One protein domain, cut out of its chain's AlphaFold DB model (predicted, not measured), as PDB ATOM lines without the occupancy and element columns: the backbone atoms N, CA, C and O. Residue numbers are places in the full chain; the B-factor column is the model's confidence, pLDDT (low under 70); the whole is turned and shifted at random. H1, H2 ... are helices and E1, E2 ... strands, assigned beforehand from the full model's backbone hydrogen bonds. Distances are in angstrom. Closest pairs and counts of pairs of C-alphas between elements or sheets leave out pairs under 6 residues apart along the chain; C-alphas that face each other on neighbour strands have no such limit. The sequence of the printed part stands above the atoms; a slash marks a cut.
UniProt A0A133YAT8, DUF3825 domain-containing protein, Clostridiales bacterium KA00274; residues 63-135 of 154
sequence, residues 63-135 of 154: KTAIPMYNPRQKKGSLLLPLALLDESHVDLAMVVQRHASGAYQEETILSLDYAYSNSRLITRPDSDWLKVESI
ATOM      1  N   LYS A  63      22.139 138.768  77.271       92.12
ATOM      2  CA  LYS A  63      20.665 138.850  77.232       92.12
ATOM      3  C   LYS A  63      20.063 138.256  75.957       92.12
ATOM      4  O   LYS A  63      18.856 138.050  75.905       92.12
ATOM      5  N   THR A  64      20.888 137.982  74.943       95.06
ATOM      6  CA  THR A  64      20.469 137.251  73.741       95.06
ATOM      7  C   THR A  64      19.965 135.854  74.101       95.06
ATOM      8  O   THR A  64      19.012 135.380  73.485       95.06
ATOM      9  N   ALA A  65      20.581 135.198  75.089       95.81
ATOM     10  CA  ALA A  65      20.140 133.898  75.569       95.81
ATOM     11  C   ALA A  65      18.896 134.058  76.453       95.81
ATOM     12  O   ALA A  65      18.927 134.769  77.459       95.81
ATOM     13  N   ILE A  66      17.803 133.381  76.096       95.81
ATOM     14  CA  ILE A  66      16.523 133.507  76.807       95.81
ATOM     15  C   ILE A  66      16.331 132.294  77.726       95.81
ATOM     16  O   ILE A  66      16.325 131.167  77.229       95.81
ATOM     17  N   PRO A  67      16.152 132.482  79.045       94.88
ATOM     18  CA  PRO A  67      15.818 131.393  79.957       94.88
ATOM     19  C   PRO A  67      14.518 130.675  79.584       94.88
ATOM     20  O   PRO A  67      13.498 131.307  79.311       94.88
ATOM     21  N   MET A  68      14.549 129.347  79.645       93.88
ATOM     22  CA  MET A  68      13.401 128.463  79.458       93.88
ATOM     23  C   MET A  68      13.404 127.373  80.534       93.88
ATOM     24  O   MET A  68      14.463 126.920  80.968       93.88
ATOM     25  N   TYR A  69      12.220 126.944  80.970       90.12
ATOM     26  CA  TYR A  69      12.059 125.790  81.855       90.12
ATOM     27  C   TYR A  69      11.289 124.701  81.119       90.12
ATOM     28  O   TYR A  69      10.241 124.997  80.549       90.12
ATOM     29  N   ASN A  70      11.773 123.459  81.166       85.94
ATOM     30  CA  ASN A  70      11.017 122.282  80.748       85.94
ATOM     31  C   ASN A  70      10.400 121.617  81.995       85.94
ATOM     32  O   ASN A  70      11.134 120.989  82.768       85.94
ATOM     33  N   PRO A  71       9.072 121.719  82.215       84.50
ATOM     34  CA  PRO A  71       8.425 121.122  83.379       84.50
ATOM     35  C   PRO A  71       8.470 119.593  83.397       84.50
ATOM     36  O   PRO A  71       8.579 119.022  84.481       84.50
ATOM     37  N   ARG A  72       8.417 118.938  82.226       84.75
ATOM     38  CA  ARG A  72       8.410 117.469  82.110       84.75
ATOM     39  C   ARG A  72       9.729 116.891  82.609       84.75
ATOM     40  O   ARG A  72       9.734 115.993  83.441       84.75
ATOM     41  N   GLN A  73      10.841 117.488  82.189       84.12
ATOM     42  CA  GLN A  73      12.177 117.049  82.593       84.12
ATOM     43  C   GLN A  73      12.721 117.747  83.854       84.12
ATOM     44  O   GLN A  73      13.826 117.442  84.301       84.12
ATOM     45  N   LYS A  74      11.986 118.717  84.417       88.12
ATOM     46  CA  LYS A  74      12.390 119.545  85.572       88.12
ATOM     47  C   LYS A  74      13.757 120.225  85.397       88.12
ATOM     48  O   LYS A  74      14.546 120.326  86.338       88.12
ATOM     49  N   LYS A  75      14.045 120.696  84.183       88.00
ATOM     50  CA  LYS A  75      15.356 121.237  83.794       88.00
ATOM     51  C   LYS A  75      15.244 122.663  83.267       88.00
ATOM     52  O   LYS A  75      14.303 123.016  82.557       88.00
ATOM     53  N   GLY A  76      16.221 123.487  83.646       91.88
ATOM     54  CA  GLY A  76      16.412 124.826  83.099       91.88
ATOM     55  C   GLY A  76      17.337 124.789  81.886       91.88
ATOM     56  O   GLY A  76      18.395 124.158  81.935       91.88
ATOM     57  N   SER A  77      16.953 125.513  80.842       95.06
ATOM     58  CA  SER A  77      17.668 125.604  79.570       95.06
ATOM     59  C   SER A  77      17.736 127.061  79.106       95.06
ATOM     60  O   SER A  77      17.073 127.946  79.658       95.06
ATOM     61  N   LEU A  78      18.551 127.327  78.092       95.88
ATOM     62  CA  LEU A  78      18.603 128.610  77.400       95.88
ATOM     63  C   LEU A  78      18.194 128.418  75.942       95.88
ATOM     64  O   LEU A  78      18.473 127.384  75.343       95.88
ATOM     65  N   LEU A  79      17.560 129.435  75.376       96.62
ATOM     66  CA  LEU A  79      17.244 129.514  73.959       96.62
ATOM     67  C   LEU A  79      18.251 130.424  73.265       96.62
ATOM     68  O   LEU A  79      18.446 131.565  73.700       96.62
ATOM     69  N   LEU A  80      18.850 129.935  72.183       97.31
ATOM     70  CA  LEU A  80      19.738 130.701  71.314       97.31
ATOM     71  C   LEU A  80      19.098 130.904  69.929       97.31
ATOM     72  O   LEU A  80      18.446 129.989  69.424       97.31
ATOM     73  N   PRO A  81      19.283 132.072  69.291       96.50
ATOM     74  CA  PRO A  81      18.697 132.353  67.983       96.50
ATOM     75  C   PRO A  81      19.411 131.597  66.859       96.50
ATOM     76  O   PRO A  81      20.627 131.712  66.731       96.50
ATOM     77  N   LEU A  82      18.664 130.909  65.993       96.81
ATOM     78  CA  LEU A  82      19.176 130.337  64.745       96.81
ATOM     79  C   LEU A  82      18.648 131.103  63.528       96.81
ATOM     80  O   LEU A  82      17.442 131.239  63.336       96.81
ATOM     81  N   ALA A  83      19.577 131.575  62.702       95.00
ATOM     82  CA  ALA A  83      19.357 132.342  61.484       95.00
ATOM     83  C   ALA A  83      19.802 131.498  60.274       95.00
ATOM     84  O   ALA A  83      20.970 131.502  59.875       95.00
ATOM     85  N   LEU A  84      18.875 130.701  59.736       93.00
ATOM     86  CA  LEU A  84      19.117 129.714  58.682       93.00
ATOM     87  C   LEU A  84      18.890 130.273  57.277       93.00
ATOM     88  O   LEU A  84      19.548 129.824  56.339       93.00
ATOM     89  N   LEU A  85      17.983 131.226  57.084       90.50
ATOM     90  CA  LEU A  85      17.699 131.788  55.760       90.50
ATOM     91  C   LEU A  85      18.496 133.062  55.507       90.50
ATOM     92  O   LEU A  85      19.218 133.145  54.514       90.50
ATOM     93  N   ASP A  86      18.486 133.989  56.458       88.81
ATOM     94  CA  ASP A  86      19.171 135.284  56.408       88.81
ATOM     95  C   ASP A  86      19.825 135.552  57.770       88.81
ATOM     96  O   ASP A  86      19.211 135.305  58.794       88.81
ATOM     97  N   GLU A  87      21.055 136.068  57.808       86.56
ATOM     98  CA  GLU A  87      21.759 136.360  59.072       86.56
ATOM     99  C   GLU A  87      21.065 137.434  59.930       86.56
ATOM    100  O   GLU A  87      21.272 137.498  61.144       86.56
ATOM    101  N   SER A  88      20.243 138.281  59.309       87.06
ATOM    102  CA  SER A  88      19.463 139.335  59.964       87.06
ATOM    103  C   SER A  88      18.097 138.865  60.473       87.06
ATOM    104  O   SER A  88      17.447 139.597  61.224       87.06
ATOM    105  N   HIS A  89      17.668 137.657  60.102       91.06
ATOM    106  CA  HIS A  89      16.370 137.101  60.467       91.06
ATOM    107  C   HIS A  89      16.540 135.803  61.251       91.06
ATOM    108  O   HIS A  89      17.235 134.887  60.828       91.06
ATOM    109  N   VAL A  90      15.908 135.725  62.419       94.25
ATOM    110  CA  VAL A  90      15.919 134.496  63.214       94.25
ATOM    111  C   VAL A  90      14.725 133.654  62.803       94.25
ATOM    112  O   VAL A  90      13.602 134.143  62.847       94.25
ATOM    113  N   ASP A  91      14.984 132.406  62.426       93.12
ATOM    114  CA  ASP A  91      13.980 131.464  61.932       93.12
ATOM    115  C   ASP A  91      13.559 130.468  63.022       93.12
ATOM    116  O   ASP A  91      12.397 130.083  63.115       93.12
ATOM    117  N   LEU A  92      14.516 130.037  63.850       95.31
ATOM    118  CA  LEU A  92      14.342 128.980  64.847       95.31
ATOM    119  C   LEU A  92      15.062 129.329  66.155       95.31
ATOM    120  O   LEU A  92      15.919 130.214  66.207       95.31
ATOM    121  N   ALA A  93      14.742 128.596  67.216       95.88
ATOM    122  CA  ALA A  93      15.400 128.698  68.511       95.88
ATOM    123  C   ALA A  93      16.072 127.373  68.881       95.88
ATOM    124  O   ALA A  93      15.423 126.335  68.954       95.88
ATOM    125  N   MET A  94      17.366 127.406  69.169       97.12
ATOM    126  CA  MET A  94      18.105 126.255  69.677       97.12
ATOM    127  C   MET A  94      17.999 126.187  71.196       97.12
ATOM    128  O   MET A  94      18.307 127.165  71.876       97.12
ATOM    129  N   VAL A  95      17.606 125.037  71.730       96.19
ATOM    130  CA  VAL A  95      17.610 124.763  73.169       96.19
ATOM    131  C   VAL A  95      18.990 124.258  73.560       96.19
ATOM    132  O   VAL A  95      19.461 123.260  73.017       96.19
ATOM    133  N   VAL A  96      19.625 124.926  74.519       96.19
ATOM    134  CA  VAL A  96      20.884 124.482  75.120       96.19
ATOM    135  C   VAL A  96      20.719 124.275  76.618       96.19
ATOM    136  O   VAL A  96      20.157 125.115  77.326       96.19
ATOM    137  N   GLN A  97      21.247 123.166  77.120       94.94
ATOM    138  CA  GLN A  97      21.192 122.814  78.529       94.94
ATOM    139  C   GLN A  97      22.596 122.762  79.128       94.94
ATOM    140  O   GLN A  97      23.538 122.266  78.513       94.94
ATOM    141  N   ARG A  98      22.740 123.260  80.358       92.62
ATOM    142  CA  ARG A  98      23.992 123.157  81.107       92.62
ATOM    143  C   ARG A  98      24.165 121.747  81.675       92.62
ATOM    144  O   ARG A  98      23.341 121.297  82.469       92.62
ATOM    145  N   HIS A  99      25.262 121.091  81.321       91.12
ATOM    146  CA  HIS A  99      25.682 119.810  81.878       91.12
ATOM    147  C   HIS A  99      26.450 119.991  83.202       91.12
ATOM    148  O   HIS A  99      26.912 121.089  83.528       91.12
ATOM    149  N   ALA A 100      26.638 118.909  83.965       89.25
ATOM    150  CA  ALA A 100      27.322 118.934  85.267       89.25
ATOM    151  C   ALA A 100      28.774 119.446  85.193       89.25
ATOM    152  O   ALA A 100      29.267 120.068  86.133       89.25
ATOM    153  N   SER A 101      29.442 119.247  84.053       92.88
ATOM    154  CA  SER A 101      30.784 119.775  83.770       92.88
ATOM    155  C   SER A 101      30.822 121.301  83.615       92.88
ATOM    156  O   SER A 101      31.898 121.888  83.567       92.88
ATOM    157  N   GLY A 102      29.662 121.954  83.517       89.00
ATOM    158  CA  GLY A 102      29.525 123.382  83.249       89.00
ATOM    159  C   GLY A 102      29.458 123.737  81.765       89.00
ATOM    160  O   GLY A 102      29.136 124.884  81.458       89.00
ATOM    161  N   ALA A 103      29.707 122.777  80.868       92.50
ATOM    162  CA  ALA A 103      29.493 122.943  79.434       92.50
ATOM    163  C   ALA A 103      27.995 123.024  79.111       92.50
ATOM    164  O   ALA A 103      27.173 122.434  79.813       92.50
ATOM    165  N   TYR A 104      27.655 123.737  78.043       93.38
ATOM    166  CA  TYR A 104      26.314 123.720  77.471       93.38
ATOM    167  C   TYR A 104      26.292 122.775  76.275       93.38
ATOM    168  O   TYR A 104      27.246 122.754  75.502       93.38
ATOM    169  N   GLN A 105      25.215 122.010  76.149       93.81
ATOM    170  CA  GLN A 105      24.980 121.098  75.038       93.81
ATOM    171  C   GLN A 105      23.628 121.415  74.404       93.81
ATOM    172  O   GLN A 105      22.659 121.704  75.112       93.81
ATOM    173  N   GLU A 106      23.572 121.374  73.080       92.25
ATOM    174  CA  GLU A 106      22.341 121.463  72.307       92.25
ATOM    175  C   GLU A 106      21.450 120.240  72.572       92.25
ATOM    176  O   GLU A 106      21.922 119.103  72.577       92.25
ATOM    177  N   GLU A 107      20.156 120.469  72.787       91.06
ATOM    178  CA  GLU A 107      19.174 119.404  73.032       91.06
ATOM    179  C   GLU A 107      18.236 119.233  71.834       91.06
ATOM    180  O   GLU A 107      18.087 118.144  71.290       91.06
ATOM    181  N   THR A 108      17.606 120.326  71.407       92.81
ATOM    182  CA  THR A 108      16.647 120.328  70.301       92.81
ATOM    183  C   THR A 108      16.525 121.722  69.688       92.81
ATOM    184  O   THR A 108      17.065 122.701  70.212       92.81
ATOM    185  N   ILE A 109      15.808 121.823  68.573       94.44
ATOM    186  CA  ILE A 109      15.484 123.079  67.899       94.44
ATOM    187  C   ILE A 109      13.964 123.243  67.902       94.44
ATOM    188  O   ILE A 109      13.231 122.328  67.536       94.44
ATOM    189  N   LEU A 110      13.501 124.420  68.309       93.06
ATOM    190  CA  LEU A 110      12.095 124.793  68.373       93.06
ATOM    191  C   LEU A 110      11.772 125.852  67.320       93.06
ATOM    192  O   LEU A 110      12.595 126.722  67.014       93.06
ATOM    193  N   SER A 111      10.535 125.827  66.839       92.31
ATOM    194  CA  SER A 111       9.920 126.979  66.187       92.31
ATOM    195  C   SER A 111       9.767 128.140  67.184       92.31
ATOM    196  O   SER A 111       9.761 127.960  68.410       92.31
ATOM    197  N   LEU A 112       9.681 129.371  66.671       93.06
ATOM    198  CA  LEU A 112       9.657 130.574  67.515       93.06
ATOM    199  C   LEU A 112       8.405 130.669  68.397       93.06
ATOM    200  O   LEU A 112       8.472 131.200  69.505       93.06
ATOM    201  N   ASP A 113       7.273 130.143  67.941       90.69
ATOM    202  CA  ASP A 113       6.024 130.104  68.699       90.69
ATOM    203  C   ASP A 113       6.120 129.179  69.927       90.69
ATOM    204  O   ASP A 113       5.729 129.576  71.034       90.69
ATOM    205  N   TYR A 114       6.722 127.997  69.769       89.69
ATOM    206  CA  TYR A 114       7.029 127.072  70.863       89.69
ATOM    207  C   TYR A 114       8.056 127.667  71.825       89.69
ATOM    208  O   TYR A 114       7.844 127.686  73.040       89.69
ATOM    209  N   ALA A 115       9.144 128.226  71.291       92.44
ATOM    210  CA  ALA A 115      10.185 128.873  72.082       92.44
ATOM    211  C   ALA A 115       9.623 130.023  72.939       92.44
ATOM    212  O   ALA A 115       9.925 130.142  74.131       92.44
ATOM    213  N   TYR A 116       8.756 130.857  72.361       91.31
ATOM    214  CA  TYR A 116       8.100 131.948  73.075       91.31
ATOM    215  C   TYR A 116       7.121 131.449  74.137       91.31
ATOM    216  O   TYR A 116       7.106 131.960  75.259       91.31
ATOM    217  N   SER A 117       6.318 130.436  73.810       88.44
ATOM    218  CA  SER A 117       5.357 129.852  74.749       88.44
ATOM    219  C   SER A 117       6.059 129.261  75.972       88.44
ATOM    220  O   SER A 117       5.653 129.535  77.102       88.44
ATOM    221  N   ASN A 118       7.165 128.543  75.766       87.62
ATOM    222  CA  ASN A 118       7.909 127.885  76.840       87.62
ATOM    223  C   ASN A 118       8.753 128.862  77.677       87.62
ATOM    224  O   ASN A 118       8.859 128.710  78.895       87.62
ATOM    225  N   SER A 119       9.343 129.895  77.067       88.62
ATOM    226  CA  SER A 119      10.165 130.883  77.792       88.62
ATOM    227  C   SER A 119       9.355 131.778  78.733       88.62
ATOM    228  O   SER A 119       9.844 132.154  79.804       88.62
ATOM    229  N   ARG A 120       8.085 132.047  78.399       86.06
ATOM    230  CA  ARG A 120       7.148 132.822  79.232       86.06
ATOM    231  C   ARG A 120       6.932 132.271  80.638       86.06
ATOM    232  O   ARG A 120       6.495 133.021  81.507       86.06
ATOM    233  N   LEU A 121       7.236 130.993  80.864       80.19
ATOM    234  CA  LEU A 121       7.155 130.370  82.184       80.19
ATOM    235  C   LEU A 121       8.173 130.955  83.172       80.19
ATOM    236  O   LEU A 121       7.887 131.015  84.365       80.19
ATOM    237  N   ILE A 122       9.347 131.382  82.693       83.94
ATOM    238  CA  ILE A 122      10.405 131.951  83.541       83.94
ATOM    239  C   ILE A 122      10.470 133.470  83.403       83.94
ATOM    240  O   ILE A 122      10.620 134.182  84.394       83.94
ATOM    241  N   THR A 123      10.427 133.976  82.172       80.56
ATOM    242  CA  THR A 123      10.717 135.380  81.881       80.56
ATOM    243  C   THR A 123       9.752 135.923  80.851       80.56
ATOM    244  O   THR A 123       9.296 135.205  79.966       80.56
ATOM    245  N   ARG A 124       9.496 137.232  80.887       79.56
ATOM    246  CA  ARG A 124       9.004 137.895  79.682       79.56
ATOM    247  C   ARG A 124      10.147 137.851  78.662       79.56
ATOM    248  O   ARG A 124      11.231 138.326  79.008       79.56
ATOM    249  N   PRO A 125       9.959 137.286  77.458       68.38
ATOM    250  CA  PRO A 125      10.981 137.337  76.421       68.38
ATOM    251  C   PRO A 125      11.067 138.784  75.925       68.38
ATOM    252  O   PRO A 125      10.347 139.189  75.020       68.38
ATOM    253  N   ASP A 126      11.860 139.607  76.606       71.12
ATOM    254  CA  ASP A 126      12.186 140.972  76.194       71.12
ATOM    255  C   ASP A 126      13.539 140.929  75.480       71.12
ATOM    256  O   ASP A 126      14.578 141.309  76.020       71.12
ATOM    257  N   SER A 127      13.525 140.307  74.301       79.50
ATOM    258  CA  SER A 127      14.704 140.069  73.474       79.50
ATOM    259  C   SER A 127      14.557 140.755  72.121       79.50
ATOM    260  O   SER A 127      13.454 141.024  71.641       79.50
ATOM    261  N   ASP A 128      15.686 141.047  71.481       86.94
ATOM    262  CA  ASP A 128      15.719 141.656  70.155       86.94
ATOM    263  C   ASP A 128      15.177 140.713  69.069       86.94
ATOM    264  O   ASP A 128      14.633 141.209  68.076       86.94
ATOM    265  N   TRP A 129      15.258 139.393  69.286       92.94
ATOM    266  CA  TRP A 129      14.944 138.372  68.285       92.94
ATOM    267  C   TRP A 129      13.668 137.550  68.516       92.94
ATOM    268  O   TRP A 129      13.086 137.092  67.540       92.94
ATOM    269  N   LEU A 130      13.217 137.356  69.761       90.50
ATOM    270  CA  LEU A 130      12.028 136.546  70.065       90.50
ATOM    271  C   LEU A 130      10.866 137.446  70.498       90.50
ATOM    272  O   LEU A 130      10.708 137.734  71.686       90.50
ATOM    273  N   LYS A 131      10.068 137.909  69.531       86.75
ATOM    274  CA  LYS A 131       9.001 138.898  69.745       86.75
ATOM    275  C   LYS A 131       7.632 138.371  69.335       86.75
ATOM    276  O   LYS A 131       7.528 137.478  68.502       86.75
ATOM    277  N   VAL A 132       6.569 138.950  69.896       84.00
ATOM    278  CA  VAL A 132       5.184 138.533  69.601       84.00
ATOM    279  C   VAL A 132       4.839 138.745  68.133       84.00
ATOM    280  O   VAL A 132       4.162 137.920  67.534       84.00
ATOM    281  N   GLU A 133       5.326 139.834  67.545       81.81
ATOM    282  CA  GLU A 133       5.011 140.233  66.176       81.81
ATOM    283  C   GLU A 133       5.654 139.310  65.133       81.81
ATOM    284  O   GLU A 133       5.143 139.198  64.023       81.81
ATOM    285  N   SER A 134       6.758 138.643  65.485       74.56
ATOM    286  CA  SER A 134       7.450 137.672  64.627       74.56
ATOM    287  C   SER A 134       6.905 136.248  64.759       74.56
ATOM    288  O   SER A 134       7.332 135.363  64.027       74.56
ATOM    289  N   ILE A 135       5.982 136.006  65.695       81.69
ATOM    290  CA  ILE A 135       5.415 134.678  65.919       81.69
ATOM    291  C   ILE A 135       4.255 134.463  64.956       81.69
ATOM    292  O   ILE A 135       3.128 134.909  65.181       81.69
TER     293      ILE A 135
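What this domain is: This is residues 63 to 135 of the 154 residues of the protein "DUF3825 domain-containing protein" of Clostridiales bacterium KA00274 (UniProt A0A133YAT8). A strongly twisted meander of four strands, each the antiparallel neighbour of the one before, has one short helix, H1, packed on it and a tail, residues 120 to 135, with no named element. The 73 printed residues hold, in order, E1, E2, E3, E4 and H1; the sheet's order is E1 - E2 - E3 - E4. The class is mixed, under half of the residues being in named elements; the whole is compact, radius of gyration of the C-alphas 11.9 A, spans 34 by 22 by 20 A.

How they stand to each other: E1, residues 66 to 70, and E2, residues 75 to 82, form a hairpin, N 68 and O 77 within hydrogen-bond range at 2.9 A. E2 and E3, residues 92 to 98, form another, with N 80 and O 94 at 2.8 A. E3 and E4, residues 104 to 111, form a third, with N 95 and O 108 at 2.8 A. E4 bends by 59 degrees at residue 107. H1, residues 112 to 119, is on the sheet, height 7.7 A; its closest C-alphas to E1 are Ser 119 and Met 68, 4.4 A. Every O i to N i+4 pair in H1 is within range.

Where its parts are: E1, 13.1 A long, begins at C-alpha 66 (16.523, 133.507, 76.807). E2 spans 21.5 A, E3 19.8 A, E4 20.2 A. H1, 10.3 A, ends at C-alpha 119 (10.165, 130.883, 77.792).

The domain as a whole: The farthest C-alphas, Ser 101 and Glu 133, are 37.3 A apart. The printed part has no cut and no long link; residue 125 has pLDDT under 70.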